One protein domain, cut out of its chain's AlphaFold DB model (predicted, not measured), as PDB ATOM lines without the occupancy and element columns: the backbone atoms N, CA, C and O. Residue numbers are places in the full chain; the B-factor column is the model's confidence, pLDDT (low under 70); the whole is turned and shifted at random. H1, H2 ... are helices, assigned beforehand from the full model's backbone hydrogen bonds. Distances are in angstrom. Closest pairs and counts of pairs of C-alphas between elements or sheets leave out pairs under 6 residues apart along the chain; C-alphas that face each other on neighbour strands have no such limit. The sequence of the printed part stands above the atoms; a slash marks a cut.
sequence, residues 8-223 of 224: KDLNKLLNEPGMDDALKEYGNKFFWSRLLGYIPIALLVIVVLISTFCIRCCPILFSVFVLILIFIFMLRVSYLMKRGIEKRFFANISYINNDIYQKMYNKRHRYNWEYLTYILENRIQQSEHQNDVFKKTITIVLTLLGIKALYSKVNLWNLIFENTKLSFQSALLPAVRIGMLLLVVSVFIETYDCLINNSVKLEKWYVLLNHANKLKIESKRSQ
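Overview. This is residues 8 to 223 of the 224 residues of an uncharacterized protein of Lactobacillus ingluviei DSM 15946 (UniProt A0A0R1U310). The model is a long rod of helices, with the two longest, H4 and H5, along opposite sides and H2, H3 and H6 between them, H2 and H3 following each other end to end. At one end H7 slants between H2, H4 and H5, near the short H1; at the other end residues 162 to 168, of which 168 belongs to H6, stick out. The printed part has 216 residues with seven named helices, H1 to H7 in order, and no named strand: the class is all helix, and H2 to H7 form a bundle, a group of helices packed together. It is loose, with a radius of gyration of the C-alphas of 24.7 A, and spans 83 by 35 by 27 A.

Arrangement. H1, residues 8 to 14, and H5, residues 113 to 161, only just touch, with 3 pairs of C-alphas within 8 A; the closest are Leu 10 and Leu 116, 6.6 A apart, and H5 takes part with residues 116 to 119 alone. H2, residues 19 to 37, and H4, residues 60 to 106, touch at a shallow tilt of 10 degrees, opposite ways, closest at the C-alphas of Tyr 26 and Ile 96, 6.3 A; H4 does so with residues 82 to 103 alone. H3, residues 39 to 54, meets H2 only through their link and forms a helical hairpin with H4, closest at the C-alphas of Pro 40 and Ser 78, 5.2 A, with residues 63 to 81 of H4 alone. H6, residues 168 to 195, touches H3 at a shallow tilt of 20 degrees, opposite ways, the closest C-alphas being Val 45 and Met 180, 7.2 A. H5 and H6 form another helical hairpin, closest at the C-alphas of Leu 142 and Val 185, 7.3 A, with residues 135 to 150 of H5 alone. H7, residues 199 to 221, touches H5 at a shallow tilt of 26 degrees, opposite ways, closest at the C-alphas of Trp 113 and Lys 216, 5.4 A, with residues 113 to 128 of H5 alone. H4 and H5 are apart. Every O i to N i+4 pair is within hydrogen-bond range in H1, H2, H3, H4 and H7, against 44 of 45 in H5 and 22 of 24 in H6.

Along the chain. H1 begins at C-alpha 8 (-16.083, -17.546, -50.080) and is 9.9 A long; H2 measures 26.9 A and H3 22.5 A. H4 measures 66.6 A and has a kink of 27 degrees near residue 90. H5, 68.2 A, ends at C-alpha 161 (-59.526, -0.028, -2.489). H6 measures 40.4 A, and H7, 33.3 A, ends at C-alpha 221 (-18.075, -43.780, -47.866).

Size, cuts and confidence. The C-alphas of Asn 163 and Gln 223 are the two farthest apart, at 84.5 A. The printed part has no cut and no long link. The mean pLDDT of the printed part is 71.0, and 121 residues are under 70: 37 to 90, 134 to 135, 137 to 199 and 222 to 223.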
ATOM      1  N   LYS A   8     -16.211 -17.483 -48.613       81.94
ATOM      2  CA  LYS A   8     -16.083 -17.546 -50.080       81.94
ATOM      3  C   LYS A   8     -16.792 -18.755 -50.680       81.94
ATOM      4  O   LYS A   8     -17.518 -18.616 -51.663       81.94
ATOM      5  N   ASP A   9     -16.604 -19.933 -50.094       80.75
ATOM      6  CA  ASP A   9     -17.226 -21.163 -50.590       80.75
ATOM      7  C   ASP A   9     -18.703 -21.270 -50.198       80.75
ATOM      8  O   ASP A   9     -19.505 -21.789 -50.974       80.75
ATOM      9  N   LEU A  10     -19.089 -20.690 -49.059       84.81
ATOM     10  CA  LEU A  10     -20.489 -20.563 -48.664       84.81
ATOM     11  C   LEU A  10     -21.247 -19.608 -49.600       84.81
ATOM     12  O   LEU A  10     -22.310 -19.947 -50.103       84.81
ATOM     13  N   ASN A  11     -20.675 -18.447 -49.900       86.00
ATOM     14  CA  ASN A  11     -21.217 -17.444 -50.810       86.00
ATOM     15  C   ASN A  11     -21.308 -17.985 -52.235       86.00
ATOM     16  O   ASN A  11     -22.303 -17.752 -52.912       86.00
ATOM     17  N   LYS A  12     -20.314 -18.754 -52.693       87.00
ATOM     18  CA  LYS A  12     -20.413 -19.471 -53.971       87.00
ATOM     19  C   LYS A  12     -21.582 -20.449 -53.977       87.00
ATOM     20  O   LYS A  12     -22.354 -20.412 -54.926       87.00
ATOM     21  N   LEU A  13     -21.735 -21.264 -52.929       87.31
ATOM     22  CA  LEU A  13     -22.847 -22.211 -52.813       87.31
ATOM     23  C   LEU A  13     -24.201 -21.489 -52.850       87.31
ATOM     24  O   LEU A  13     -25.103 -21.919 -53.563       87.31
ATOM     25  N   LEU A  14     -24.337 -20.386 -52.112       87.12
ATOM     26  CA  LEU A  14     -25.560 -19.579 -52.066       87.12
ATOM     27  C   LEU A  14     -25.875 -18.908 -53.413       87.12
ATOM     28  O   LEU A  14     -27.044 -18.762 -53.755       87.12
ATOM     29  N   ASN A  15     -24.844 -18.559 -54.184       87.62
ATOM     30  CA  ASN A  15     -24.963 -17.966 -55.516       87.62
ATOM     31  C   ASN A  15     -25.079 -19.006 -56.647       87.62
ATOM     32  O   ASN A  15     -25.102 -18.626 -57.821       87.62
ATOM     33  N   GLU A  16     -25.137 -20.309 -56.345       89.06
ATOM     34  CA  GLU A  16     -25.388 -21.322 -57.375       89.06
ATOM     35  C   GLU A  16     -26.794 -21.138 -57.984       89.06
ATOM     36  O   GLU A  16     -27.740 -20.766 -57.278       89.06
ATOM     37  N   PRO A  17     -26.972 -21.431 -59.288       87.88
ATOM     38  CA  PRO A  17     -28.238 -21.217 -59.980       87.88
ATOM     39  C   PRO A  17     -29.413 -21.902 -59.271       87.88
ATOM     40  O   PRO A  17     -29.417 -23.118 -59.067       87.88
ATOM     41  N   GLY A  18     -30.422 -21.112 -58.899       86.06
ATOM     42  CA  GLY A  18     -31.632 -21.587 -58.228       86.06
ATOM     43  C   GLY A  18     -31.461 -21.986 -56.757       86.06
ATOM     44  O   GLY A  18     -32.433 -22.466 -56.167       86.06
ATOM     45  N   MET A  19     -30.278 -21.822 -56.145       89.50
ATOM     46  CA  MET A  19     -30.086 -22.066 -54.707       89.50
ATOM     47  C   MET A  19     -30.733 -20.961 -53.867       89.50
ATOM     48  O   MET A  19     -31.507 -21.259 -52.958       89.50
ATOM     49  N   ASP A  20     -30.471 -19.695 -54.199       87.75
ATOM     50  CA  ASP A  20     -31.072 -18.546 -53.509       87.75
ATOM     51  C   ASP A  20     -32.607 -18.585 -53.582       87.75
ATOM     52  O   ASP A  20     -33.284 -18.428 -52.566       87.75
ATOM     53  N   ASP A  21     -33.167 -18.911 -54.749       89.25
ATOM     54  CA  ASP A  21     -34.617 -19.032 -54.931       89.25
ATOM     55  C   ASP A  21     -35.218 -20.157 -54.078       89.25
ATOM     56  O   ASP A  21     -36.213 -19.935 -53.388       89.25
ATOM     57  N   ALA A  22     -34.583 -21.335 -54.037       87.75
ATOM     58  CA  ALA A  22     -35.042 -22.448 -53.203       87.75
ATOM     59  C   ALA A  22     -34.959 -22.119 -51.706       87.75
ATOM     60  O   ALA A  22     -35.877 -22.423 -50.941       87.75
ATOM     61  N   LEU A  23     -33.892 -21.443 -51.272       88.06
ATOM     62  CA  LEU A  23     -33.739 -20.994 -49.888       88.06
ATOM     63  C   LEU A  23     -34.727 -19.876 -49.534       88.06
ATOM     64  O   LEU A  23     -35.216 -19.821 -48.402       88.06
ATOM     65  N   LYS A  24     -35.041 -18.965 -50.459       87.25
ATOM     66  CA  LYS A  24     -36.099 -17.956 -50.288       87.25
ATOM     67  C   LYS A  24     -37.467 -18.608 -50.188       87.25
ATOM     68  O   LYS A  24     -38.211 -18.267 -49.271       87.25
ATOM     69  N   GLU A  25     -37.777 -19.562 -51.058       88.56
ATOM     70  CA  GLU A  25     -39.041 -20.289 -51.014       88.56
ATOM     71  C   GLU A  25     -39.180 -21.066 -49.702       88.56
ATOM     72  O   GLU A  25     -40.195 -20.928 -49.016       88.56
ATOM     73  N   TYR A  26     -38.131 -21.786 -49.294       86.50
ATOM     74  CA  TYR A  26     -38.074 -22.474 -48.006       86.50
ATOM     75  C   TYR A  26     -38.354 -21.507 -46.850       86.50
ATOM     76  O   TYR A  26     -39.239 -21.748 -46.029       86.50
ATOM     77  N   GLY A  27     -37.639 -20.378 -46.817       82.44
ATOM     78  CA  GLY A  27     -37.789 -19.370 -45.771       82.44
ATOM     79  C   GLY A  27     -39.189 -18.761 -45.724       82.44
ATOM     80  O   GLY A  27     -39.763 -18.635 -44.644       82.44
ATOM     81  N   ASN A  28     -39.772 -18.445 -46.882       84.06
ATOM     82  CA  ASN A  28     -41.131 -17.917 -46.973       84.06
ATOM     83  C   ASN A  28     -42.153 -18.929 -46.463       84.06
ATOM     84  O   ASN A  28     -43.023 -18.579 -45.669       84.06
ATOM     85  N   LYS A  29     -42.057 -20.195 -46.882       83.06
ATOM     86  CA  LYS A  29     -42.962 -21.240 -46.393       83.06
ATOM     87  C   LYS A  29     -42.824 -21.384 -44.881       83.06
ATOM     88  O   LYS A  29     -43.841 -21.352 -44.192       83.06
ATOM     89  N   PHE A  30     -41.597 -21.494 -44.368       78.62
ATOM     90  CA  PHE A  30     -41.321 -21.601 -42.932       78.62
ATOM     91  C   PHE A  30     -41.940 -20.445 -42.139       78.62
ATOM     92  O   PHE A  30     -42.655 -20.679 -41.163       78.62
ATOM     93  N   PHE A  31     -41.750 -19.215 -42.616       78.81
ATOM     94  CA  PHE A  31     -42.350 -18.017 -42.041       78.81
ATOM     95  C   PHE A  31     -43.881 -18.104 -41.985       78.81
ATOM     96  O   PHE A  31     -44.472 -17.945 -40.916       78.81
ATOM     97  N   TRP A  32     -44.531 -18.424 -43.108       75.88
ATOM     98  CA  TRP A  32     -45.989 -18.540 -43.168       75.88
ATOM     99  C   TRP A  32     -46.532 -19.624 -42.238       75.88
ATOM    100  O   TRP A  32     -47.581 -19.430 -41.632       75.88
ATOM    101  N   SER A  33     -45.831 -20.744 -42.069       72.31
ATOM    102  CA  SER A  33     -46.254 -21.780 -41.120       72.31
ATOM    103  C   SER A  33     -46.191 -21.331 -39.678       72.31
ATOM    104  O   SER A  33     -47.162 -21.527 -38.945       72.31
ATOM    105  N   ARG A  34     -45.100 -20.674 -39.275       71.00
ATOM    106  CA  ARG A  34     -45.037 -20.101 -37.931       71.00
ATOM    107  C   ARG A  34     -46.143 -19.073 -37.725       71.00
ATOM    108  O   ARG A  34     -46.827 -19.136 -36.710       71.00
ATOM    109  N   LEU A  35     -46.390 -18.212 -38.714       72.00
ATOM    110  CA  LEU A  35     -47.457 -17.213 -38.654       72.00
ATOM    111  C   LEU A  35     -48.846 -17.850 -38.479       72.00
ATOM    112  O   LEU A  35     -49.615 -17.438 -37.612       72.00
ATOM    113  N   LEU A  36     -49.150 -18.905 -39.241       71.31
ATOM    114  CA  LEU A  36     -50.391 -19.672 -39.090       71.31
ATOM    115  C   LEU A  36     -50.476 -20.388 -37.731       71.31
ATOM    116  O   LEU A  36     -51.569 -20.532 -37.183       71.31
ATOM    117  N   GLY A  37     -49.340 -20.793 -37.160       65.56
ATOM    118  CA  GLY A  37     -49.243 -21.363 -35.817       65.56
ATOM    119  C   GLY A  37     -49.702 -20.419 -34.698       65.56
ATOM    120  O   GLY A  37     -50.139 -20.902 -33.655       65.56
ATOM    121  N   TYR A  38     -49.686 -19.099 -34.919       68.25
ATOM    122  CA  TYR A  38     -50.170 -18.105 -33.951       68.25
ATOM    123  C   TYR A  38     -51.681 -17.847 -34.023       68.25
ATOM    124  O   TYR A  38     -52.241 -17.287 -33.079       68.25
ATOM    125  N   ILE A  39     -52.373 -18.283 -35.087       69.94
ATOM    126  CA  ILE A  39     -53.827 -18.086 -35.247       69.94
ATOM    127  C   ILE A  39     -54.622 -18.589 -34.032       69.94
ATOM    128  O   ILE A  39     -55.463 -17.838 -33.531       69.94
ATOM    129  N   PRO A  40     -54.374 -19.799 -33.493       64.00
ATOM    130  CA  PRO A  40     -55.121 -20.276 -32.335       64.00
ATOM    131  C   PRO A  40     -54.892 -19.437 -31.076       64.00
ATOM    132  O   PRO A  40     -55.805 -19.280 -30.267       64.00
ATOM    133  N   ILE A  41     -53.693 -18.874 -30.913       66.31
ATOM    134  CA  ILE A  41     -53.361 -18.037 -29.759       66.31
ATOM    135  C   ILE A  41     -54.029 -16.664 -29.897       66.31
ATOM    136  O   ILE A  41     -54.651 -16.186 -28.950       66.31
ATOM    137  N   ALA A  42     -53.995 -16.066 -31.091       66.38
ATOM    138  CA  ALA A  42     -54.717 -14.827 -31.381       66.38
ATOM    139  C   ALA A  42     -56.228 -14.986 -31.138       66.38
ATOM    140  O   ALA A  42     -56.863 -14.137 -30.514       66.38
ATOM    141  N   LEU A  43     -56.795 -16.117 -31.561       67.44
ATOM    142  CA  LEU A  43     -58.190 -16.448 -31.310       67.44
ATOM    143  C   LEU A  43     -58.507 -16.606 -29.811       67.44
ATOM    144  O   LEU A  43     -59.544 -16.118 -29.362       67.44
ATOM    145  N   LEU A  44     -57.624 -17.233 -29.024       64.25
ATOM    146  CA  LEU A  44     -57.767 -17.301 -27.564       64.25
ATOM    147  C   LEU A  44     -57.792 -15.900 -26.939       64.25
ATOM    148  O   LEU A  44     -58.659 -15.620 -26.115       64.25
ATOM    149  N   VAL A  45     -56.903 -15.000 -27.365       66.56
ATOM    150  CA  VAL A  45     -56.879 -13.609 -26.884       66.56
ATOM    151  C   VAL A  45     -58.196 -12.892 -27.202       66.56
ATOM    152  O   VAL A  45     -58.778 -12.268 -26.315       66.56
ATOM    153  N   ILE A  46     -58.714 -13.026 -28.428       67.00
ATOM    154  CA  ILE A  46     -59.993 -12.422 -28.840       67.00
ATOM    155  C   ILE A  46     -61.155 -12.949 -27.989       67.00
ATOM    156  O   ILE A  46     -61.987 -12.166 -27.530       67.00
ATOM    157  N   VAL A  47     -61.205 -14.255 -27.725       65.81
ATOM    158  CA  VAL A  47     -62.242 -14.862 -26.876       65.81
ATOM    159  C   VAL A  47     -62.198 -14.311 -25.454       65.81
ATOM    160  O   VAL A  47     -63.246 -13.992 -24.889       65.81
ATOM    161  N   VAL A  48     -61.008 -14.178 -24.863       63.28
ATOM    162  CA  VAL A  48     -60.874 -13.618 -23.511       63.28
ATOM    163  C   VAL A  48     -61.265 -12.133 -23.498       63.28
ATOM    164  O   VAL A  48     -61.916 -11.679 -22.561       63.28
ATOM    165  N   LEU A  49     -60.977 -11.378 -24.562       66.00
ATOM    166  CA  LEU A  49     -61.448  -9.997 -24.692       66.00
ATOM    167  C   LEU A  49     -62.980  -9.925 -24.732       66.00
ATOM    168  O   LEU A  49     -63.577  -9.205 -23.931       66.00
ATOM    169  N   ILE A  50     -63.623 -10.714 -25.596       65.06
ATOM    170  CA  ILE A  50     -65.089 -10.764 -25.710       65.06
ATOM    171  C   ILE A  50     -65.721 -11.189 -24.380       65.06
ATOM    172  O   ILE A  50     -66.707 -10.599 -23.939       65.06
ATOM    173  N   SER A  51     -65.134 -12.164 -23.687       61.31
ATOM    174  CA  SER A  51     -65.680 -12.644 -22.420       61.31
ATOM    175  C   SER A  51     -65.642 -11.595 -21.311       61.31
ATOM    176  O   SER A  51     -66.597 -11.494 -20.541       61.31
ATOM    177  N   THR A  52     -64.613 -10.740 -21.270       60.09
ATOM    178  CA  THR A  52     -64.594  -9.610 -20.328       60.09
ATOM    179  C   THR A  52     -65.667  -8.564 -20.604       60.09
ATOM    180  O   THR A  52     -66.119  -7.909 -19.663       60.09
ATOM    181  N   PHE A  53     -66.117  -8.430 -21.854       60.12
ATOM    182  CA  PHE A  53     -67.296  -7.633 -22.188       60.12
ATOM    183  C   PHE A  53     -68.589  -8.330 -21.744       60.12
ATOM    184  O   PHE A  53     -69.453  -7.679 -21.161       60.12
ATOM    185  N   CYS A  54     -68.703  -9.648 -21.926       58.94
ATOM    186  CA  CYS A  54     -69.898 -10.415 -21.554       58.94
ATOM    187  C   CYS A  54     -70.135 -10.514 -20.035       58.94
ATOM    188  O   CYS A  54     -71.288 -10.521 -19.604       58.94
ATOM    189  N   ILE A  55     -69.076 -10.532 -19.211       59.72
ATOM    190  CA  ILE A  55     -69.176 -10.557 -17.734       59.72
ATOM    191  C   ILE A  55     -69.947  -9.341 -17.183       59.72
ATOM    192  O   ILE A  55     -70.528  -9.420 -16.103       59.72
ATOM    193  N   ARG A  56     -70.010  -8.222 -17.921       56.72
ATOM    194  CA  ARG A  56     -70.802  -7.048 -17.518       56.72
ATOM    195  C   ARG A  56     -72.315  -7.218 -17.685       56.72
ATOM    196  O   ARG A  56     -73.044  -6.473 -17.042       56.72
ATOM    197  N   CYS A  57     -72.781  -8.151 -18.520       53.38
ATOM    198  CA  CYS A  57     -74.189  -8.227 -18.936       53.38
ATOM    199  C   CYS A  57     -74.944  -9.483 -18.455       53.38
ATOM    200  O   CYS A  57     -76.169  -9.485 -18.500       53.38
ATOM    201  N   CYS A  58     -74.260 -10.538 -17.992       58.62
ATOM    202  CA  CYS A  58     -74.881 -11.821 -17.613       58.62
ATOM    203  C   CYS A  58     -74.499 -12.283 -16.193       58.62
ATOM    204  O   CYS A  58     -73.433 -11.917 -15.691       58.62
ATOM    205  N   PRO A  59     -75.313 -13.147 -15.549       62.75
ATOM    206  CA  PRO A  59     -74.973 -13.754 -14.266       62.75
ATOM    207  C   PRO A  59     -73.666 -14.559 -14.347       62.75
ATOM    208  O   PRO A  59     -73.446 -15.349 -15.267       62.75
ATOM    209  N   ILE A  60     -72.801 -14.355 -13.346       61.25
ATOM    210  CA  ILE A  60     -71.393 -14.790 -13.318       61.25
ATOM    211  C   ILE A  60     -71.230 -16.289 -13.605       61.25
ATOM    212  O   ILE A  60     -70.364 -16.672 -14.385       61.25
ATOM    213  N   LEU A  61     -72.077 -17.141 -13.022       59.09
ATOM    214  CA  LEU A  61     -71.989 -18.595 -13.196       59.09
ATOM    215  C   LEU A  61     -72.233 -19.030 -14.649       59.09
ATOM    216  O   LEU A  61     -71.527 -19.898 -15.157       59.09
ATOM    217  N   PHE A  62     -73.172 -18.381 -15.342       59.78
ATOM    218  CA  PHE A  62     -73.442 -18.651 -16.754       59.78
ATOM    219  C   PHE A  62     -72.288 -18.164 -17.638       59.78
ATOM    220  O   PHE A  62     -71.849 -18.870 -18.542       59.78
ATOM    221  N   SER A  63     -71.724 -16.994 -17.322       60.75
ATOM    222  CA  SER A  63     -70.552 -16.455 -18.018       60.75
ATOM    223  C   SER A  63     -69.312 -17.347 -17.876       60.75
ATOM    224  O   SER A  63     -68.625 -17.582 -18.871       60.75
ATOM    225  N   VAL A  64     -69.035 -17.867 -16.675       63.03
ATOM    226  CA  VAL A  64     -67.895 -18.763 -16.416       63.03
ATOM    227  C   VAL A  64     -68.081 -20.108 -17.124       63.03
ATOM    228  O   VAL A  64     -67.143 -20.615 -17.737       63.03
ATOM    229  N   PHE A  65     -69.293 -20.668 -17.106       63.38
ATOM    230  CA  PHE A  65     -69.593 -21.927 -17.792       63.38
ATOM    231  C   PHE A  65     -69.426 -21.814 -19.317       63.38
ATOM    232  O   PHE A  65     -68.760 -22.645 -19.936       63.38
ATOM    233  N   VAL A  66     -69.952 -20.745 -19.920       63.84
ATOM    234  CA  VAL A  66     -69.790 -20.464 -21.357       63.84
ATOM    235  C   VAL A  66     -68.317 -20.251 -21.712       63.84
ATOM    236  O   VAL A  66     -67.852 -20.751 -22.733       63.84
ATOM    237  N   LEU A  67     -67.550 -19.582 -20.848       63.41
ATOM    238  CA  LEU A  67     -66.109 -19.395 -21.016       63.41
ATOM    239  C   LEU A  67     -65.332 -20.714 -21.074       63.41
ATOM    240  O   LEU A  67     -64.485 -20.883 -21.950       63.41
ATOM    241  N   ILE A  68     -65.634 -21.650 -20.173       66.38
ATOM    242  CA  ILE A  68     -65.007 -22.976 -20.149       66.38
ATOM    243  C   ILE A  68     -65.355 -23.753 -21.424       66.38
ATOM    244  O   ILE A  68     -64.473 -24.355 -22.036       66.38
ATOM    245  N   LEU A  69     -66.614 -23.702 -21.870       64.88
ATOM    246  CA  LEU A  69     -67.043 -24.364 -23.104       64.88
ATOM    247  C   LEU A  69     -66.355 -23.791 -24.345       64.88
ATOM    248  O   LEU A  69     -65.868 -24.559 -25.178       64.88
ATOM    249  N   ILE A  70     -66.254 -22.462 -24.451       66.12
ATOM    250  CA  ILE A  70     -65.521 -21.821 -25.544       66.12
ATOM    251  C   ILE A  70     -64.045 -22.220 -25.466       66.12
ATOM    252  O   ILE A  70     -63.477 -22.617 -26.477       66.12
ATOM    253  N   PHE A  71     -63.425 -22.206 -24.286       64.94
ATOM    254  CA  PHE A  71     -62.026 -22.606 -24.127       64.94
ATOM    255  C   PHE A  71     -61.770 -24.049 -24.598       64.94
ATOM    256  O   PHE A  71     -60.853 -24.285 -25.385       64.94
ATOM    257  N   ILE A  72     -62.614 -25.007 -24.203       69.19
ATOM    258  CA  ILE A  72     -62.509 -26.416 -24.624       69.19
ATOM    259  C   ILE A  72     -62.711 -26.563 -26.138       69.19
ATOM    260  O   ILE A  72     -61.963 -27.290 -26.800       69.19
ATOM    261  N   PHE A  73     -63.699 -25.868 -26.706       69.00
ATOM    262  CA  PHE A  73     -63.936 -25.871 -28.148       69.00
ATOM    263  C   PHE A  73     -62.729 -25.309 -28.909       69.00
ATOM    264  O   PHE A  73     -62.272 -25.910 -29.880       69.00
ATOM    265  N   MET A  74     -62.143 -24.219 -28.417       64.38
ATOM    266  CA  MET A  74     -60.977 -23.582 -29.026       64.38
ATOM    267  C   MET A  74     -59.712 -24.426 -28.899       64.38
ATOM    268  O   MET A  74     -58.934 -24.472 -29.847       64.38
ATOM    269  N   LEU A  75     -59.525 -25.168 -27.804       64.44
ATOM    270  CA  LEU A  75     -58.451 -26.163 -27.706       64.44
ATOM    271  C   LEU A  75     -58.592 -27.247 -28.782       64.44
ATOM    272  O   LEU A  75     -57.601 -27.623 -29.411       64.44
ATOM    273  N   ARG A  76     -59.819 -27.713 -29.055       68.00
ATOM    274  CA  ARG A  76     -60.076 -28.664 -30.147       68.00
ATOM    275  C   ARG A  76     -59.835 -28.054 -31.525       68.00
ATOM    276  O   ARG A  76     -59.200 -28.704 -32.351       68.00
ATOM    277  N   VAL A  77     -60.297 -26.830 -31.777       64.25
ATOM    278  CA  VAL A  77     -60.060 -26.124 -33.051       64.25
ATOM    279  C   VAL A  77     -58.565 -25.882 -33.259       64.25
ATOM    280  O   VAL A  77     -58.052 -26.178 -34.333       64.25
ATOM    281  N   SER A  78     -57.855 -25.443 -32.221       64.75
ATOM    282  CA  SER A  78     -56.400 -25.269 -32.210       64.75
ATOM    283  C   SER A  78     -55.675 -26.568 -32.555       64.75
ATOM    284  O   SER A  78     -54.835 -26.595 -33.453       64.75
ATOM    285  N   TYR A  79     -56.055 -27.677 -31.914       68.19
ATOM    286  CA  TYR A  79     -55.487 -28.996 -32.189       68.19
ATOM    287  C   TYR A  79     -55.744 -29.461 -33.633       68.19
ATOM    288  O   TYR A  79     -54.829 -29.935 -34.308       68.19
ATOM    289  N   LEU A  80     -56.973 -29.301 -34.133       67.81
ATOM    290  CA  LEU A  80     -57.341 -29.679 -35.501       67.81
ATOM    291  C   LEU A  80     -56.635 -28.809 -36.548       67.81
ATOM    292  O   LEU A  80     -56.141 -29.339 -37.544       67.81
ATOM    293  N   MET A  81     -56.535 -27.498 -36.306       63.12
ATOM    294  CA  MET A  81     -55.778 -26.572 -37.147       63.12
ATOM    295  C   MET A  81     -54.302 -26.940 -37.163       63.12
ATOM    296  O   MET A  81     -53.744 -27.108 -38.243       63.12
ATOM    297  N   LYS A  82     -53.687 -27.152 -35.994       63.84
ATOM    298  CA  LYS A  82     -52.281 -27.548 -35.881       63.84
ATOM    299  C   LYS A  82     -52.006 -28.825 -36.675       63.84
ATOM    300  O   LYS A  82     -51.133 -28.828 -37.534       63.84
ATOM    301  N   ARG A  83     -52.836 -29.858 -36.511       67.75
ATOM    302  CA  ARG A  83     -52.685 -31.141 -37.219       67.75
ATOM    303  C   ARG A  83     -52.889 -31.027 -38.737       67.75
ATOM    304  O   ARG A  83     -52.224 -31.722 -39.507       67.75
ATOM    305  N   GLY A  84     -53.822 -30.183 -39.179       64.75
ATOM    306  CA  GLY A  84     -54.111 -29.953 -40.599       64.75
ATOM    307  C   GLY A  84     -53.054 -29.098 -41.304       64.75
ATOM    308  O   GLY A  84     -52.681 -29.404 -42.442       64.75
ATOM    309  N   ILE A  85     -52.564 -28.061 -40.621       62.53
ATOM    310  CA  ILE A  85     -51.472 -27.197 -41.077       62.53
ATOM    311  C   ILE A  85     -50.190 -28.023 -41.140       62.53
ATOM    312  O   ILE A  85     -49.599 -28.097 -42.211       62.53
ATOM    313  N   GLU A  86     -49.827 -28.739 -40.072       64.62
ATOM    314  CA  GLU A  86     -48.632 -29.591 -40.024       64.62
ATOM    315  C   GLU A  86     -48.580 -30.563 -41.210       64.62
ATOM    316  O   GLU A  86     -47.589 -30.577 -41.932       64.62
ATOM    317  N   LYS A  87     -49.650 -31.316 -41.507       67.12
ATOM    318  CA  LYS A  87     -49.634 -32.298 -42.610       67.12
ATOM    319  C   LYS A  87     -49.356 -31.693 -43.988       67.12
ATOM    320  O   LYS A  87     -48.485 -32.184 -44.704       67.12
ATOM    321  N   ARG A  88     -50.100 -30.652 -44.387       65.38
ATOM    322  CA  ARG A  88     -49.893 -29.997 -45.696       65.38
ATOM    323  C   ARG A  88     -48.548 -29.285 -45.758       65.38
ATOM    324  O   ARG A  88     -47.929 -29.203 -46.815       65.38
ATOM    325  N   PHE A  89     -48.100 -28.785 -44.617       65.06
ATOM    326  CA  PHE A  89     -46.882 -28.018 -44.519       65.06
ATOM    327  C   PHE A  89     -45.623 -28.890 -44.560       65.06
ATOM    328  O   PHE A  89     -44.708 -28.588 -45.323       65.06
ATOM    329  N   PHE A  90     -45.608 -30.015 -43.839       66.25
ATOM    330  CA  PHE A  90     -44.517 -30.991 -43.886       66.25
ATOM    331  C   PHE A  90     -44.299 -31.537 -45.297       66.25
ATOM    332  O   PHE A  90     -43.153 -31.683 -45.712       66.25
ATOM    333  N   ALA A  91     -45.367 -31.780 -46.062       71.94
ATOM    334  CA  ALA A  91     -45.248 -32.236 -47.446       71.94
ATOM    335  C   ALA A  91     -44.544 -31.197 -48.343       71.94
ATOM    336  O   ALA A  91     -43.598 -31.532 -49.054       71.94
ATOM    337  N   ASN A  92     -44.953 -29.928 -48.256       75.94
ATOM    338  CA  ASN A  92     -44.377 -28.853 -49.070       75.94
ATOM    339  C   ASN A  92     -42.944 -28.497 -48.657       75.94
ATOM    340  O   ASN A  92     -42.087 -28.328 -49.521       75.94
ATOM    341  N   ILE A  93     -42.662 -28.421 -47.350       80.88
ATOM    342  CA  ILE A  93     -41.292 -28.228 -46.863       80.88
ATOM    343  C   ILE A  93     -40.404 -29.387 -47.296       80.88
ATOM    344  O   ILE A  93     -39.286 -29.144 -47.728       80.88
ATOM    345  N   SER A  94     -40.882 -30.631 -47.203       83.00
ATOM    346  CA  SER A  94     -40.101 -31.808 -47.590       83.00
ATOM    347  C   SER A  94     -39.684 -31.753 -49.061       83.00
ATOM    348  O   SER A  94     -38.524 -32.015 -49.373       83.00
ATOM    349  N   TYR A  95     -40.588 -31.330 -49.950       85.81
ATOM    350  CA  TYR A  95     -40.280 -31.158 -51.370       85.81
ATOM    351  C   TYR A  95     -39.165 -30.128 -51.603       85.81
ATOM    352  O   TYR A  95     -38.159 -30.451 -52.232       85.81
ATOM    353  N   ILE A  96     -39.297 -28.924 -51.036       87.62
ATOM    354  CA  ILE A  96     -38.290 -27.855 -51.178       87.62
ATOM    355  C   ILE A  96     -36.964 -28.274 -50.529       87.62
ATOM    356  O   ILE A  96     -35.888 -28.044 -51.071       87.62
ATOM    357  N   ASN A  97     -37.031 -28.940 -49.377       88.44
ATOM    358  CA  ASN A  97     -35.862 -29.454 -48.673       88.44
ATOM    359  C   ASN A  97     -35.104 -30.497 -49.511       88.44
ATOM    360  O   ASN A  97     -33.874 -30.519 -49.512       88.44
ATOM    361  N   ASN A  98     -35.831 -31.341 -50.244       89.38
ATOM    362  CA  ASN A  98     -35.242 -32.296 -51.172       89.38
ATOM    363  C   ASN A  98     -34.653 -31.605 -52.412       89.38
ATOM    364  O   ASN A  98     -33.583 -32.001 -52.859       89.38
ATOM    365  N   ASP A  99     -35.286 -30.554 -52.939       91.44
ATOM    366  CA  ASP A  99     -34.721 -29.751 -54.035       91.44
ATOM    367  C   ASP A  99     -33.385 -29.096 -53.636       91.44
ATOM    368  O   ASP A  99     -32.390 -29.217 -54.354       91.44
ATOM    369  N   ILE A 100     -33.312 -28.502 -52.436       90.75
ATOM    370  CA  ILE A 100     -32.060 -27.966 -51.869       90.75
ATOM    371  C   ILE A 100     -30.996 -29.069 -51.788       90.75
ATOM    372  O   ILE A 100     -29.867 -28.873 -52.241       90.75
ATOM    373  N   TYR A 101     -31.356 -30.245 -51.263       91.69
ATOM    374  CA  TYR A 101     -30.438 -31.381 -51.183       91.69
ATOM    375  C   TYR A 101     -29.908 -31.794 -52.559       91.69
ATOM    376  O   TYR A 101     -28.699 -31.930 -52.730       91.69
ATOM    377  N   GLN A 102     -30.785 -31.956 -53.553       92.06
ATOM    378  CA  GLN A 102     -30.398 -32.353 -54.908       92.06
ATOM    379  C   GLN A 102     -29.455 -31.330 -55.549       92.06
ATOM    380  O   GLN A 102     -28.450 -31.705 -56.158       92.06
ATOM    381  N   LYS A 103     -29.713 -30.032 -55.357       91.56
ATOM    382  CA  LYS A 103     -28.825 -28.956 -55.819       91.56
ATOM    383  C   LYS A 103     -27.434 -29.051 -55.188       91.56
ATOM    384  O   LYS A 103     -26.441 -28.967 -55.911       91.56
ATOM    385  N   MET A 104     -27.346 -29.300 -53.880       91.75
ATOM    386  CA  MET A 104     -26.064 -29.516 -53.193       91.75
ATOM    387  C   MET A 104     -25.372 -30.808 -53.662       91.75
ATOM    388  O   MET A 104     -24.182 -30.799 -53.979       91.75
ATOM    389  N   TYR A 105     -26.120 -31.907 -53.787       89.50
ATOM    390  CA  TYR A 105     -25.619 -33.221 -54.198       89.50
ATOM    391  C   TYR A 105     -25.045 -33.221 -55.622       89.50
ATOM    392  O   TYR A 105     -23.986 -33.804 -55.882       89.50
ATOM    393  N   ASN A 106     -25.686 -32.510 -56.553       89.38
ATOM    394  CA  ASN A 106     -25.203 -32.345 -57.927       89.38
ATOM    395  C   ASN A 106     -23.860 -31.607 -58.001       89.38
ATOM    396  O   ASN A 106     -23.128 -31.725 -58.985       89.38
ATOM    397  N   LYS A 107     -23.510 -30.863 -56.951       87.00
ATOM    398  CA  LYS A 107     -22.246 -30.140 -56.820       87.00
ATOM    399  C   LYS A 107     -21.322 -30.762 -55.774       87.00
ATOM    400  O   LYS A 107     -20.331 -30.133 -55.410       87.00
ATOM    401  N   ARG A 108     -21.580 -32.002 -55.334       83.81
ATOM    402  CA  ARG A 108     -20.822 -32.666 -54.256       83.81
ATOM    403  C   ARG A 108     -19.310 -32.708 -54.466       83.81
ATOM    404  O   ARG A 108     -18.572 -32.674 -53.495       83.81
ATOM    405  N   HIS A 109     -18.846 -32.714 -55.711       84.94
ATOM    406  CA  HIS A 109     -17.415 -32.758 -56.035       84.94
ATOM    407  C   HIS A 109     -16.746 -31.379 -56.111       84.94
ATOM    408  O   HIS A 109     -15.531 -31.302 -56.245       84.94
ATOM    409  N   ARG A 110     -17.517 -30.282 -56.075       84.69
ATOM    410  CA  ARG A 110     -16.997 -28.911 -56.233       84.69
ATOM    411  C   ARG A 110     -16.631 -28.233 -54.920       84.69
ATOM    412  O   ARG A 110     -15.955 -27.209 -54.946       84.69
ATOM    413  N   TYR A 111     -17.105 -28.771 -53.804       84.69
ATOM    414  CA  TYR A 111     -17.005 -28.136 -52.502       84.69
ATOM    415  C   TYR A 111     -16.377 -29.082 -51.483       84.69
ATOM    416  O   TYR A 111     -16.640 -30.285 -51.490       84.69
ATOM    417  N   ASN A 112     -15.583 -28.527 -50.568       86.69
ATOM    418  CA  ASN A 112     -15.129 -29.257 -49.394       86.69
ATOM    419  C   ASN A 112     -16.232 -29.228 -48.325       86.69
ATOM    420  O   ASN A 112     -16.396 -28.239 -47.609       86.69
ATOM    421  N   TRP A 113     -16.994 -30.320 -48.216       86.38
ATOM    422  CA  TRP A 113     -18.112 -30.425 -47.272       86.38
ATOM    423  C   TRP A 113     -17.684 -30.389 -45.808       86.38
ATOM    424  O   TRP A 113     -18.456 -29.935 -44.969       86.38
ATOM    425  N   GLU A 114     -16.463 -30.814 -45.482       85.62
ATOM    426  CA  GLU A 114     -15.942 -30.736 -44.115       85.62
ATOM    427  C   GLU A 114     -15.695 -29.279 -43.711       85.62
ATOM    428  O   GLU A 114     -16.116 -28.861 -42.633       85.62
ATOM    429  N   TYR A 115     -15.131 -28.487 -44.624       85.75
ATOM    430  CA  TYR A 115     -14.945 -27.050 -44.433       85.75
ATOM    431  C   TYR A 115     -16.275 -26.277 -44.418       85.75
ATOM    432  O   TYR A 115     -16.498 -25.450 -43.536       85.75
ATOM    433  N   LEU A 116     -17.206 -26.584 -45.331       87.06
ATOM    434  CA  LEU A 116     -18.543 -25.970 -45.348       87.06
ATOM    435  C   LEU A 116     -19.336 -26.249 -44.068       87.06
ATOM    436  O   LEU A 116     -19.994 -25.345 -43.559       87.06
ATOM    437  N   THR A 117     -19.261 -27.474 -43.542       89.62
ATOM    438  CA  THR A 117     -19.904 -27.842 -42.269       89.62
ATOM    439  C   THR A 117     -19.378 -26.958 -41.140       89.62
ATOM    440  O   THR A 117     -20.171 -26.357 -40.422       89.62
ATOM    441  N   TYR A 118     -18.055 -26.795 -41.046       88.69
ATOM    442  CA  TYR A 118     -17.421 -25.942 -40.040       88.69
ATOM    443  C   TYR A 118     -17.867 -24.470 -40.135       88.69
ATOM    444  O   TYR A 118     -18.199 -23.850 -39.123       88.69
ATOM    445  N   ILE A 119     -17.932 -23.901 -41.346       88.38
ATOM    446  CA  ILE A 119     -18.411 -22.520 -41.537       88.38
ATOM    447  C   ILE A 119     -19.880 -22.396 -41.114       88.38
ATOM    448  O   ILE A 119     -20.246 -21.444 -40.422       88.38
ATOM    449  N   LEU A 120     -20.726 -23.348 -41.515       89.06
ATOM    450  CA  LEU A 120     -22.152 -23.349 -41.188       89.06
ATOM    451  C   LEU A 120     -22.391 -23.450 -39.675       89.06
ATOM    452  O   LEU A 120     -23.214 -22.703 -39.151       89.06
ATOM    453  N   GLU A 121     -21.643 -24.297 -38.966       90.12
ATOM    454  CA  GLU A 121     -21.689 -24.400 -37.501       90.12
ATOM    455  C   GLU A 121     -21.321 -23.073 -36.828       90.12
ATOM    456  O   GLU A 121     -22.074 -22.580 -35.988       90.12
ATOM    457  N   ASN A 122     -20.226 -22.435 -37.256       87.88
ATOM    458  CA  ASN A 122     -19.830 -21.121 -36.744       87.88
ATOM    459  C   ASN A 122     -20.914 -20.056 -36.986       87.88
ATOM    460  O   ASN A 122     -21.192 -19.232 -36.113       87.88
ATOM    461  N   ARG A 123     -21.555 -20.064 -38.162       84.12
ATOM    462  CA  ARG A 123     -22.631 -19.121 -38.510       84.12
ATOM    463  C   ARG A 123     -23.897 -19.350 -37.688       84.12
ATOM    464  O   ARG A 123     -24.548 -18.373 -37.305       84.12
ATOM    465  N   ILE A 124     -24.224 -20.606 -37.391       86.56
ATOM    466  CA  ILE A 124     -25.331 -20.979 -36.505       86.56
ATOM    467  C   ILE A 124     -25.048 -20.490 -35.086       86.56
ATOM    468  O   ILE A 124     -25.856 -19.732 -34.561       86.56
ATOM    469  N   GLN A 125     -23.880 -20.796 -34.516       85.75
ATOM    470  CA  GLN A 125     -23.516 -20.368 -33.158       85.75
ATOM    471  C   GLN A 125     -23.515 -18.842 -32.998       85.75
ATOM    472  O   GLN A 125     -24.037 -18.312 -32.017       85.75
ATOM    473  N   GLN A 126     -22.978 -18.107 -33.978       82.88
ATOM    474  CA  GLN A 126     -23.028 -16.639 -33.979       82.88
ATOM    475  C   GLN A 126     -24.469 -16.119 -33.990       82.88
ATOM    476  O   GLN A 126     -24.799 -15.185 -33.259       82.88
ATOM    477  N   SER A 127     -25.324 -16.725 -34.815       79.69
ATOM    478  CA  SER A 127     -26.728 -16.334 -34.934       79.69
ATOM    479  C   SER A 127     -27.517 -16.682 -33.663       79.69
ATOM    480  O   SER A 127     -28.304 -15.866 -33.200       79.69
ATOM    481  N   GLU A 128     -27.279 -17.845 -33.052       81.12
ATOM    482  CA  GLU A 128     -27.867 -18.245 -31.766       81.12
ATOM    483  C   GLU A 128     -27.468 -17.291 -30.640       81.12
ATOM    484  O   GLU A 128     -28.329 -16.819 -29.900       81.12
ATOM    485  N   HIS A 129     -26.184 -16.939 -30.544       80.38
ATOM    486  CA  HIS A 129     -25.706 -16.012 -29.523       80.38
ATOM    487  C   HIS A 129     -26.359 -14.629 -29.655       80.38
ATOM    488  O   HIS A 129     -26.811 -14.051 -28.665       80.38
ATOM    489  N   GLN A 130     -26.465 -14.109 -30.883       74.12
ATOM    490  CA  GLN A 130     -27.178 -12.858 -31.155       74.12
ATOM    491  C   GLN A 130     -28.660 -12.955 -30.772       74.12
ATOM    492  O   GLN A 130     -29.183 -12.047 -30.120       74.12
ATOM    493  N   ASN A 131     -29.317 -14.065 -31.114       70.81
ATOM    494  CA  ASN A 131     -30.719 -14.305 -30.780       70.81
ATOM    495  C   ASN A 131     -30.941 -14.350 -29.262       70.81
ATOM    496  O   ASN A 131     -31.903 -13.762 -28.768       70.81
ATOM    497  N   ASP A 132     -30.052 -14.996 -28.510       75.06
ATOM    498  CA  ASP A 132     -30.143 -15.108 -27.054       75.06
ATOM    499  C   ASP A 132     -29.992 -13.756 -26.355       75.06
ATOM    500  O   ASP A 132     -30.781 -13.411 -25.467       75.06
ATOM    501  N   VAL A 133     -28.998 -12.962 -26.763       75.06
ATOM    502  CA  VAL A 133     -28.790 -11.602 -26.242       75.06
ATOM    503  C   VAL A 133     -30.011 -10.735 -26.536       75.06
ATOM    504  O   VAL A 133     -30.504 -10.012 -25.663       75.06
ATOM    505  N   PHE A 134     -30.548 -10.847 -27.747       68.56
ATOM    506  CA  PHE A 134     -31.715 -10.094 -28.168       68.56
ATOM    507  C   PHE A 134     -32.976 -10.479 -27.385       68.56
ATOM    508  O   PHE A 134     -33.656  -9.611 -26.833       68.56
ATOM    509  N   LYS A 135     -33.253 -11.781 -27.255       65.38
ATOM    510  CA  LYS A 135     -34.394 -12.315 -26.502       65.38
ATOM    511  C   LYS A 135     -34.353 -11.880 -25.041       65.38
ATOM    512  O   LYS A 135     -35.376 -11.455 -24.502       65.38
ATOM    513  N   LYS A 136     -33.174 -11.912 -24.412       70.31
ATOM    514  CA  LYS A 136     -32.974 -11.384 -23.053       70.31
ATOM    515  C   LYS A 136     -33.279  -9.888 -22.986       70.31
ATOM    516  O   LYS A 136     -34.015  -9.465 -22.100       70.31
ATOM    517  N   THR A 137     -32.791  -9.108 -23.948       69.81
ATOM    518  CA  THR A 137     -33.010  -7.653 -24.001       69.81
ATOM    519  C   THR A 137     -34.493  -7.305 -24.140       69.81
ATOM    520  O   THR A 137     -35.013  -6.519 -23.350       69.81
ATOM    521  N   ILE A 138     -35.210  -7.935 -25.077       64.69
ATOM    522  CA  ILE A 138     -36.661  -7.746 -25.241       64.69
ATOM    523  C   ILE A 138     -37.424  -8.164 -23.991       64.69
ATOM    524  O   ILE A 138     -38.322  -7.443 -23.557       64.69
ATOM    525  N   THR A 139     -37.067  -9.304 -23.398       63.84
ATOM    526  CA  THR A 139     -37.717  -9.784 -22.175       63.84
ATOM    527  C   THR A 139     -37.562  -8.754 -21.061       63.84
ATOM    528  O   THR A 139     -38.548  -8.415 -20.414       63.84
ATOM    529  N   ILE A 140     -36.366  -8.185 -20.881       69.94
ATOM    530  CA  ILE A 140     -36.113  -7.121 -19.899       69.94
ATOM    531  C   ILE A 140     -36.959  -5.881 -20.209       69.94
ATOM    532  O   ILE A 140     -37.666  -5.396 -19.329       69.94
ATOM    533  N   VAL A 141     -36.947  -5.391 -21.453       66.94
ATOM    534  CA  VAL A 141     -37.712  -4.199 -21.864       66.94
ATOM    535  C   VAL A 141     -39.210  -4.389 -21.627       66.94
ATOM    536  O   VAL A 141     -39.862  -3.517 -21.053       66.94
ATOM    537  N   LEU A 142     -39.766  -5.536 -22.011       62.56
ATOM    538  CA  LEU A 142     -41.185  -5.833 -21.831       62.56
ATOM    539  C   LEU A 142     -41.550  -6.090 -20.373       62.56
ATOM    540  O   LEU A 142     -42.629  -5.689 -19.946       62.56
ATOM    541  N   THR A 143     -40.647  -6.681 -19.590       59.38
ATOM    542  CA  THR A 143     -40.830  -6.820 -18.141       59.38
ATOM    543  C   THR A 143     -40.859  -5.444 -17.481       59.38
ATOM    544  O   THR A 143     -41.758  -5.170 -16.695       59.38
ATOM    545  N   LEU A 144     -39.956  -4.531 -17.853       62.38
ATOM    546  CA  LEU A 144     -39.939  -3.155 -17.347       62.38
ATOM    547  C   LEU A 144     -41.187  -2.364 -17.764       62.38
ATOM    548  O   LEU A 144     -41.767  -1.657 -16.940       62.38
ATOM    549  N   LEU A 145     -41.646  -2.503 -19.011       59.38
ATOM    550  CA  LEU A 145     -42.897  -1.897 -19.482       59.38
ATOM    551  C   LEU A 145     -44.119  -2.479 -18.758       59.38
ATOM    552  O   LEU A 145     -45.003  -1.726 -18.350       59.38
ATOM    553  N   GLY A 146     -44.149  -3.796 -18.548       56.06
ATOM    554  CA  GLY A 146     -45.184  -4.496 -17.790       56.06
ATOM    555  C   GLY A 146     -45.221  -4.060 -16.325       56.06
ATOM    556  O   GLY A 146     -46.290  -3.726 -15.819       56.06
ATOM    557  N   ILE A 147     -44.062  -3.964 -15.667       55.75
ATOM    558  CA  ILE A 147     -43.921  -3.447 -14.298       55.75
ATOM    559  C   ILE A 147     -44.376  -1.989 -14.232       55.75
ATOM    560  O   ILE A 147     -45.140  -1.642 -13.339       55.75
ATOM    561  N   LYS A 148     -43.994  -1.136 -15.189       54.47
ATOM    562  CA  LYS A 148     -44.427   0.272 -15.235       54.47
ATOM    563  C   LYS A 148     -45.946   0.401 -15.411       54.47
ATOM    564  O   LYS A 148     -46.571   1.214 -14.731       54.47
ATOM    565  N   ALA A 149     -46.548  -0.421 -16.272       54.28
ATOM    566  CA  ALA A 149     -47.998  -0.473 -16.472       54.28
ATOM    567  C   ALA A 149     -48.746  -1.027 -15.247       54.28
ATOM    568  O   ALA A 149     -49.854  -0.581 -14.942       54.28
ATOM    569  N   LEU A 150     -48.146  -1.981 -14.530       50.12
ATOM    570  CA  LEU A 150     -48.661  -2.491 -13.262       50.12
ATOM    571  C   LEU A 150     -48.562  -1.430 -12.168       50.12
ATOM    572  O   LEU A 150     -49.560  -1.174 -11.512       50.12
ATOM    573  N   TYR A 151     -47.426  -0.752 -12.022       50.56
ATOM    574  CA  TYR A 151     -47.194   0.263 -10.990       50.56
ATOM    575  C   TYR A 151     -48.127   1.473 -11.144       50.56
ATOM    576  O   TYR A 151     -48.737   1.918 -10.172       50.56
ATOM    577  N   SER A 152     -48.338   1.954 -12.378       53.75
ATOM    578  CA  SER A 152     -49.291   3.046 -12.636       53.75
ATOM    579  C   SER A 152     -50.733   2.641 -12.322       53.75
ATOM    580  O   SER A 152     -51.541   3.482 -11.934       53.75
ATOM    581  N   LYS A 153     -51.069   1.353 -12.481       51.84
ATOM    582  CA  LYS A 153     -52.383   0.835 -12.112       51.84
ATOM    583  C   LYS A 153     -52.483   0.562 -10.620       51.84
ATOM    584  O   LYS A 153     -53.528   0.874 -10.080       51.84
ATOM    585  N   VAL A 154     -51.457   0.038  -9.946       50.19
ATOM    586  CA  VAL A 154     -51.460  -0.276  -8.501       50.19
ATOM    587  C   VAL A 154     -51.703   0.974  -7.647       50.19
ATOM    588  O   VAL A 154     -52.456   0.911  -6.682       50.19
ATOM    589  N   ASN A 155     -51.201   2.143  -8.050       53.34
ATOM    590  CA  ASN A 155     -51.597   3.400  -7.399       53.34
ATOM    591  C   ASN A 155     -53.093   3.717  -7.580       53.34
ATOM    592  O   ASN A 155     -53.732   4.215  -6.659       53.34
ATOM    593  N   LEU A 156     -53.674   3.366  -8.730       49.56
ATOM    594  CA  LEU A 156     -55.120   3.411  -8.961       49.56
ATOM    595  C   LEU A 156     -55.866   2.356  -8.116       49.56
ATOM    596  O   LEU A 156     -56.980   2.615  -7.675       49.56
ATOM    597  N   TRP A 157     -55.261   1.182  -7.879       50.47
ATOM    598  CA  TRP A 157     -55.797   0.119  -7.015       50.47
ATOM    599  C   TRP A 157     -55.927   0.581  -5.581       50.47
ATOM    600  O   TRP A 157     -57.007   0.446  -5.030       50.47
ATOM    601  N   ASN A 158     -54.867   1.154  -5.010       52.12
ATOM    602  CA  ASN A 158     -54.884   1.648  -3.636       52.12
ATOM    603  C   ASN A 158     -55.927   2.768  -3.467       52.12
ATOM    604  O   ASN A 158     -56.722   2.715  -2.537       52.12
ATOM    605  N   LEU A 159     -56.032   3.681  -4.442       49.12
ATOM    606  CA  LEU A 159     -57.055   4.739  -4.474       49.12
ATOM    607  C   LEU A 159     -58.502   4.222  -4.579       49.12
ATOM    608  O   LEU A 159     -59.420   4.852  -4.055       49.12
ATOM    609  N   ILE A 160     -58.730   3.096  -5.264       50.28
ATOM    610  CA  ILE A 160     -60.056   2.470  -5.402       50.28
ATOM    611  C   ILE A 160     -60.376   1.589  -4.181       50.28
ATOM    612  O   ILE A 160     -61.510   1.611  -3.699       50.28
ATOM    613  N   PHE A 161     -59.391   0.852  -3.655       48.88
ATOM    614  CA  PHE A 161     -59.526  -0.028  -2.489       48.88
ATOM    615  C   PHE A 161     -59.784   0.733  -1.192       48.88
ATOM    616  O   PHE A 161     -60.608   0.291  -0.398       48.88
ATOM    617  N   GLU A 162     -59.136   1.881  -0.987       51.00
ATOM    618  CA  GLU A 162     -59.385   2.716   0.196       51.00
ATOM    619  C   GLU A 162     -60.784   3.352   0.184       51.00
ATOM    620  O   GLU A 162     -61.329   3.649   1.243       51.00
ATOM    621  N   ASN A 163     -61.409   3.502  -0.993       47.78
ATOM    622  CA  ASN A 163     -62.678   4.219  -1.145       47.78
ATOM    623  C   ASN A 163     -63.910   3.333  -1.390       47.78
ATOM    624  O   ASN A 163     -65.031   3.843  -1.380       47.78
ATOM    625  N   THR A 164     -63.768   2.020  -1.605       48.59
ATOM    626  CA  THR A 164     -64.923   1.141  -1.860       48.59
ATOM    627  C   THR A 164     -64.854  -0.158  -1.059       48.59
ATOM    628  O   THR A 164     -63.852  -0.861  -1.066       48.59
ATOM    629  N   LYS A 165     -65.953  -0.524  -0.376       49.78
ATOM    630  CA  LYS A 165     -66.158  -1.881   0.163       49.78
ATOM    631  C   LYS A 165     -66.205  -2.852  -1.022       49.78
ATOM    632  O   LYS A 165     -67.257  -3.027  -1.634       49.78
ATOM    633  N   LEU A 166     -65.054  -3.405  -1.406       51.28
ATOM    634  CA  LEU A 166     -64.911  -4.150  -2.655       51.28
ATOM    635  C   LEU A 166     -65.712  -5.460  -2.630       51.28
ATOM    636  O   LEU A 166     -65.463  -6.356  -1.824       51.28
ATOM    637  N   SER A 167     -66.636  -5.599  -3.579       57.66
ATOM    638  CA  SER A 167     -67.235  -6.884  -3.930       57.66
ATOM    639  C   SER A 167     -66.246  -7.712  -4.763       57.66
ATOM    640  O   SER A 167     -65.420  -7.170  -5.500       57.66
ATOM    641  N   PHE A 168     -66.346  -9.040  -4.713       53.53
ATOM    642  CA  PHE A 168     -65.505  -9.983  -5.474       53.53
ATOM    643  C   PHE A 168     -65.348  -9.625  -6.975       53.53
ATOM    644  O   PHE A 168     -64.289  -9.831  -7.568       53.53
ATOM    645  N   GLN A 169     -66.363  -8.993  -7.582       54.59
ATOM    646  CA  GLN A 169     -66.332  -8.504  -8.968       54.59
ATOM    647  C   GLN A 169     -65.250  -7.443  -9.231       54.59
ATOM    648  O   GLN A 169     -64.628  -7.442 -10.296       54.59
ATOM    649  N   SER A 170     -65.013  -6.550  -8.271       57.72
ATOM    650  CA  SER A 170     -64.074  -5.432  -8.415       57.72
ATOM    651  C   SER A 170     -62.597  -5.850  -8.348       57.72
ATOM    652  O   SER A 170     -61.763  -5.183  -8.954       57.72
ATOM    653  N   ALA A 171     -62.286  -7.007  -7.749       57.66
ATOM    654  CA  ALA A 171     -60.944  -7.603  -7.756       57.66
ATOM    655  C   ALA A 171     -60.704  -8.568  -8.937       57.66
ATOM    656  O   ALA A 171     -59.586  -8.669  -9.445       57.66
ATOM    657  N   LEU A 172     -61.747  -9.257  -9.417       57.09
ATOM    658  CA  LEU A 172     -61.625 -10.276 -10.467       57.09
ATOM    659  C   LEU A 172     -61.409  -9.677 -11.867       57.09
ATOM    660  O   LEU A 172     -60.531 -10.117 -12.610       57.09
ATOM    661  N   LEU A 173     -62.185  -8.647 -12.224       59.66
ATOM    662  CA  LEU A 173     -62.105  -7.990 -13.537       59.66
ATOM    663  C   LEU A 173     -60.670  -7.553 -13.896       59.66
ATOM    664  O   LEU A 173     -60.261  -7.684 -15.052       59.66
ATOM    665  N   PRO A 174     -59.875  -7.037 -12.949       59.16
ATOM    666  CA  PRO A 174     -58.566  -6.512 -13.304       59.16
ATOM    667  C   PRO A 174     -57.436  -7.527 -13.193       59.16
ATOM    668  O   PRO A 174     -56.474  -7.403 -13.947       59.16
ATOM    669  N   ALA A 175     -57.582  -8.564 -12.363       58.62
ATOM    670  CA  ALA A 175     -56.729  -9.747 -12.433       58.62
ATOM    671  C   ALA A 175     -56.799 -10.379 -13.836       58.62
ATOM    672  O   ALA A 175     -55.769 -10.657 -14.447       58.62
ATOM    673  N   VAL A 176     -58.005 -10.481 -14.412       60.12
ATOM    674  CA  VAL A 176     -58.208 -10.944 -15.797       60.12
ATOM    675  C   VAL A 176     -57.554 -10.000 -16.816       60.12
ATOM    676  O   VAL A 176     -56.930 -10.460 -17.771       60.12
ATOM    677  N   ARG A 177     -57.623  -8.676 -16.613       59.59
ATOM    678  CA  ARG A 177     -56.951  -7.696 -17.494       59.59
ATOM    679  C   ARG A 177     -55.425  -7.791 -17.439       59.59
ATOM    680  O   ARG A 177     -54.788  -7.623 -18.473       59.59
ATOM    681  N   ILE A 178     -54.843  -8.045 -16.266       61.25
ATOM    682  CA  ILE A 178     -53.396  -8.257 -16.107       61.25
ATOM    683  C   ILE A 178     -52.984  -9.572 -16.773       61.25
ATOM    684  O   ILE A 178     -52.031  -9.580 -17.547       61.25
ATOM    685  N   GLY A 179     -53.744 -10.651 -16.554       57.66
ATOM    686  CA  GLY A 179     -53.531 -11.930 -17.232       57.66
ATOM    687  C   GLY A 179     -53.574 -11.800 -18.758       57.66
ATOM    688  O   GLY A 179     -52.698 -12.323 -19.440       57.66
ATOM    689  N   MET A 180     -54.523 -11.027 -19.299       59.41
ATOM    690  CA  MET A 180     -54.576 -10.717 -20.733       59.41
ATOM    691  C   MET A 180     -53.383  -9.899 -21.217       59.41
ATOM    692  O   MET A 180     -52.857 -10.183 -22.287       59.41
ATOM    693  N   LEU A 181     -52.948  -8.898 -20.449       61.31
ATOM    694  CA  LEU A 181     -51.792  -8.086 -20.818       61.31
ATOM    695  C   LEU A 181     -50.525  -8.947 -20.893       61.31
ATOM    696  O   LEU A 181     -49.769  -8.823 -21.849       61.31
ATOM    697  N   LEU A 182     -50.340  -9.870 -19.944       60.38
ATOM    698  CA  LEU A 182     -49.244 -10.841 -19.966       60.38
ATOM    699  C   LEU A 182     -49.342 -11.789 -21.168       60.38
ATOM    700  O   LEU A 182     -48.342 -12.017 -21.835       60.38
ATOM    701  N   LEU A 183     -50.539 -12.286 -21.495       59.91
ATOM    702  CA  LEU A 183     -50.764 -13.147 -22.663       59.91
ATOM    703  C   LEU A 183     -50.451 -12.428 -23.982       59.91
ATOM    704  O   LEU A 183     -49.760 -12.979 -24.833       59.91
ATOM    705  N   VAL A 184     -50.914 -11.186 -24.136       62.75
ATOM    706  CA  VAL A 184     -50.629 -10.349 -25.313       62.75
ATOM    707  C   VAL A 184     -49.137 -10.057 -25.416       62.75
ATOM    708  O   VAL A 184     -48.583 -10.169 -26.504       62.75
ATOM    709  N   VAL A 185     -48.472  -9.735 -24.303       62.22
ATOM    710  CA  VAL A 185     -47.018  -9.530 -24.271       62.22
ATOM    711  C   VAL A 185     -46.278 -10.808 -24.670       62.22
ATOM    712  O   VAL A 185     -45.382 -10.728 -25.503       62.22
ATOM    713  N   SER A 186     -46.676 -11.983 -24.177       58.91
ATOM    714  CA  SER A 186     -46.078 -13.268 -24.571       58.91
ATOM    715  C   SER A 186     -46.244 -13.559 -26.063       58.91
ATOM    716  O   SER A 186     -45.274 -13.913 -26.729       58.91
ATOM    717  N   VAL A 187     -47.441 -13.335 -26.618       61.19
ATOM    718  CA  VAL A 187     -47.692 -13.475 -28.064       61.19
ATOM    719  C   VAL A 187     -46.859 -12.480 -28.854       61.19
ATOM    720  O   VAL A 187     -46.308 -12.836 -29.890       61.19
ATOM    721  N   PHE A 188     -46.739 -11.243 -28.374       64.25
ATOM    722  CA  PHE A 188     -45.935 -10.224 -29.032       64.25
ATOM    723  C   PHE A 188     -44.452 -10.601 -29.019       64.25
ATOM    724  O   PHE A 188     -43.808 -10.463 -30.048       64.25
ATOM    725  N   ILE A 189     -43.928 -11.150 -27.917       62.81
ATOM    726  CA  ILE A 189     -42.554 -11.673 -27.835       62.81
ATOM    727  C   ILE A 189     -42.339 -12.779 -28.860       62.81
ATOM    728  O   ILE A 189     -41.390 -12.700 -29.631       62.81
ATOM    729  N   GLU A 190     -43.210 -13.787 -28.901       59.47
ATOM    730  CA  GLU A 190     -43.059 -14.908 -29.835       59.47
ATOM    731  C   GLU A 190     -43.234 -14.474 -31.295       59.47
ATOM    732  O   GLU A 190     -42.473 -14.887 -32.167       59.47
ATOM    733  N   THR A 191     -44.202 -13.601 -31.573       58.94
ATOM    734  CA  THR A 191     -44.460 -13.091 -32.925       58.94
ATOM    735  C   THR A 191     -43.319 -12.185 -33.389       58.94
ATOM    736  O   THR A 191     -42.914 -12.253 -34.546       58.94
ATOM    737  N   TYR A 192     -42.748 -11.379 -32.493       61.25
ATOM    738  CA  TYR A 192     -41.573 -10.549 -32.761       61.25
ATOM    739  C   TYR A 192     -40.316 -11.411 -32.957       61.25
ATOM    740  O   TYR A 192     -39.542 -11.160 -33.878       61.25
ATOM    741  N   ASP A 193     -40.136 -12.471 -32.163       58.31
ATOM    742  CA  ASP A 193     -39.082 -13.475 -32.366       58.31
ATOM    743  C   ASP A 193     -39.227 -14.168 -33.737       58.31
ATOM    744  O   ASP A 193     -38.253 -14.522 -34.395       58.31
ATOM    745  N   CYS A 194     -40.452 -14.304 -34.243       55.06
ATOM    746  CA  CYS A 194     -40.693 -14.834 -35.580       55.06
ATOM    747  C   CYS A 194     -40.511 -13.799 -36.712       55.06
ATOM    748  O   CYS A 194     -40.059 -14.172 -37.794       55.06
ATOM    749  N   LEU A 195     -40.894 -12.535 -36.497       53.66
ATOM    750  CA  LEU A 195     -40.914 -11.477 -37.520       53.66
ATOM    751  C   LEU A 195     -39.582 -10.742 -37.671       53.66
ATOM    752  O   LEU A 195     -39.221 -10.350 -38.775       53.66
ATOM    753  N   ILE A 196     -38.898 -10.493 -36.557       53.69
ATOM    754  CA  ILE A 196     -37.735  -9.601 -36.505       53.69
ATOM    755  C   ILE A 196     -36.466 -10.372 -36.178       53.69
ATOM    756  O   ILE A 196     -35.384  -9.964 -36.600       53.69
ATOM    757  N   ASN A 197     -36.573 -11.509 -35.488       55.97
ATOM    758  CA  ASN A 197     -35.397 -12.327 -35.271       55.97
ATOM    759  C   ASN A 197     -34.997 -13.076 -36.544       55.97
ATOM    760  O   ASN A 197     -35.836 -13.495 -37.344       55.97
ATOM    761  N   ASN A 198     -33.699 -13.343 -36.669       61.66
ATOM    762  CA  ASN A 198     -33.069 -14.108 -37.745       61.66
ATOM    763  C   ASN A 198     -33.547 -15.576 -37.815       61.66
ATOM    764  O   ASN A 198     -32.872 -16.388 -38.425       61.66
ATOM    765  N   SER A 199     -34.679 -15.956 -37.216       65.69
ATOM    766  CA  SER A 199     -35.187 -17.331 -37.144       65.69
ATOM    767  C   SER A 199     -35.312 -17.988 -38.521       65.69
ATOM    768  O   SER A 199     -34.856 -19.109 -38.707       65.69
ATOM    769  N   VAL A 200     -35.819 -17.261 -39.521       73.50
ATOM    770  CA  VAL A 200     -35.882 -17.734 -40.914       73.50
ATOM    771  C   VAL A 200     -34.480 -17.922 -41.507       73.50
ATOM    772  O   VAL A 200     -34.247 -18.859 -42.265       73.50
ATOM    773  N   LYS A 201     -33.531 -17.042 -41.173       77.94
ATOM    774  CA  LYS A 201     -32.136 -17.138 -41.627       77.94
ATOM    775  C   LYS A 201     -31.405 -18.300 -40.945       77.94
ATOM    776  O   LYS A 201     -30.697 -19.042 -41.612       77.94
ATOM    777  N   LEU A 202     -31.618 -18.476 -39.644       81.56
ATOM    778  CA  LEU A 202     -31.087 -19.558 -38.823       81.56
ATOM    779  C   LEU A 202     -31.586 -20.915 -39.325       81.56
ATOM    780  O   LEU A 202     -30.788 -21.825 -39.520       81.56
ATOM    781  N   GLU A 203     -32.880 -21.023 -39.631       83.06
ATOM    782  CA  GLU A 203     -33.459 -22.256 -40.166       83.06
ATOM    783  C   GLU A 203     -32.836 -22.640 -41.516       83.06
ATOM    784  O   GLU A 203     -32.498 -23.802 -41.741       83.06
ATOM    785  N   LYS A 204     -32.597 -21.660 -42.401       86.12
ATOM    786  CA  LYS A 204     -31.873 -21.897 -43.662       86.12
ATOM    787  C   LYS A 204     -30.468 -22.449 -43.408       86.12
ATOM    788  O   LYS A 204     -30.056 -23.376 -44.104       86.12
ATOM    789  N   TRP A 205     -29.749 -21.923 -42.413       87.69
ATOM    790  CA  TRP A 205     -28.428 -22.442 -42.050       87.69
ATOM    791  C   TRP A 205     -28.489 -23.883 -41.544       87.69
ATOM    792  O   TRP A 205     -27.678 -24.697 -41.977       87.69
ATOM    793  N   TYR A 206     -29.465 -24.232 -40.700       88.62
ATOM    794  CA  TYR A 206     -29.636 -25.611 -40.231       88.62
ATOM    795  C   TYR A 206     -29.958 -26.588 -41.359       88.62
ATOM    796  O   TYR A 206     -29.425 -27.697 -41.380       88.62
ATOM    797  N   VAL A 207     -30.801 -26.197 -42.317       89.31
ATOM    798  CA  VAL A 207     -31.096 -27.029 -43.493       89.31
ATOM    799  C   VAL A 207     -29.828 -27.299 -44.296       89.31
ATOM    800  O   VAL A 207     -29.534 -28.453 -44.611       89.31
ATOM    801  N   LEU A 208     -29.051 -26.252 -44.578       90.38
ATOM    802  CA  LEU A 208     -27.778 -26.379 -45.284       90.38
ATOM    803  C   LEU A 208     -26.784 -27.247 -44.501       90.38
ATOM    804  O   LEU A 208     -26.150 -28.115 -45.095       90.38
ATOM    805  N   LEU A 209     -26.688 -27.073 -43.179       92.81
ATOM    806  CA  LEU A 209     -25.809 -27.866 -42.315       92.81
ATOM    807  C   LEU A 209     -26.192 -29.350 -42.329       92.81
ATOM    808  O   LEU A 209     -25.331 -30.213 -42.486       92.81
ATOM    809  N   ASN A 210     -27.483 -29.659 -42.207       91.31
ATOM    810  CA  ASN A 210     -27.980 -31.033 -42.225       91.31
ATOM    811  C   ASN A 210     -27.639 -31.742 -43.540       91.31
ATOM    812  O   ASN A 210     -27.223 -32.901 -43.535       91.31
ATOM    813  N   HIS A 211     -27.779 -31.047 -44.669       91.88
ATOM    814  CA  HIS A 211     -27.422 -31.597 -45.975       91.88
ATOM    815  C   HIS A 211     -25.911 -31.693 -46.175       91.88
ATOM    816  O   HIS A 211     -25.438 -32.720 -46.655       91.88
ATOM    817  N   ALA A 212     -25.139 -30.692 -45.747       89.81
ATOM    818  CA  ALA A 212     -23.677 -30.730 -45.788       89.81
ATOM    819  C   ALA A 212     -23.120 -31.910 -44.974       89.81
ATOM    820  O   ALA A 212     -22.246 -32.629 -45.454       89.81
ATOM    821  N   ASN A 213     -23.689 -32.180 -43.795       89.81
ATOM    822  CA  ASN A 213     -23.334 -33.332 -42.969       89.81
ATOM    823  C   ASN A 213     -23.647 -34.670 -43.651       89.81
ATOM    824  O   ASN A 213     -22.823 -35.584 -43.610       89.81
ATOM    825  N   LYS A 214     -24.797 -34.791 -44.327       89.94
ATOM    826  CA  LYS A 214     -25.112 -35.987 -45.129       89.94
ATOM    827  C   LYS A 214     -24.090 -36.194 -46.247       89.94
ATOM    828  O   LYS A 214     -23.535 -37.285 -46.362       89.94
ATOM    829  N   LEU A 215     -23.776 -35.141 -46.999       87.94
ATOM    830  CA  LEU A 215     -22.808 -35.193 -48.099       87.94
ATOM    831  C   LEU A 215     -21.386 -35.503 -47.614       87.94
ATOM    832  O   LEU A 215     -20.679 -36.269 -48.262       87.94
ATOM    833  N   LYS A 216     -20.988 -34.983 -46.446       86.50
ATOM    834  CA  LYS A 216     -19.721 -35.309 -45.772       86.50
ATOM    835  C   LYS A 216     -19.618 -36.799 -45.430       86.50
ATOM    836  O   LYS A 216     -18.550 -37.394 -45.572       86.50
ATOM    837  N   ILE A 217     -20.700 -37.409 -44.946       84.81
ATOM    838  CA  ILE A 217     -20.727 -38.845 -44.626       84.81
ATOM    839  C   ILE A 217     -20.651 -39.676 -45.912       84.81
ATOM    840  O   ILE A 217     -19.896 -40.645 -45.975       84.81
ATOM    841  N   GLU A 218     -21.401 -39.292 -46.944       80.81
ATOM    842  CA  GLU A 218     -21.409 -39.985 -48.236       80.81
ATOM    843  C   GLU A 218     -20.058 -39.898 -48.956       80.81
ATOM    844  O   GLU A 218     -19.586 -40.915 -49.466       80.81
ATOM    845  N   SER A 219     -19.380 -38.745 -48.929       74.75
ATOM    846  CA  SER A 219     -18.055 -38.588 -49.543       74.75
ATOM    847  C   SER A 219     -16.997 -39.474 -48.882       74.75
ATOM    848  O   SER A 219     -16.149 -40.035 -49.576       74.75
ATOM    849  N   LYS A 220     -17.075 -39.658 -47.554       76.00
ATOM    850  CA  LYS A 220     -16.192 -40.571 -46.806       76.00
ATOM    851  C   LYS A 220     -16.470 -42.044 -47.127       76.00
ATOM    852  O   LYS A 220     -15.544 -42.843 -47.118       76.00
ATOM    853  N   ARG A 221     -17.718 -42.410 -47.447       71.56
ATOM    854  CA  ARG A 221     -18.075 -43.780 -47.866       71.56
ATOM    855  C   ARG A 221     -17.613 -44.119 -49.279       71.56
ATOM    856  O   ARG A 221     -17.322 -45.273 -49.529       71.56
ATOM    857  N   SER A 222     -17.552 -43.147 -50.186       62.09
ATOM    858  CA  SER A 222     -17.104 -43.367 -51.571       62.09
ATOM    859  C   SER A 222     -15.582 -43.469 -51.753       62.09
ATOM    860  O   SER A 222     -15.130 -43.739 -52.860       62.09
ATOM    861  N   GLN A 223     -14.801 -43.188 -50.705       57.38
ATOM    862  CA  GLN A 223     -13.331 -43.240 -50.718       57.38
ATOM    863  C   GLN A 223     -12.758 -44.507 -50.057       57.38
ATOM    864  O   GLN A 223     -11.554 -44.735 -50.162       57.38
TER     865      GLN A 223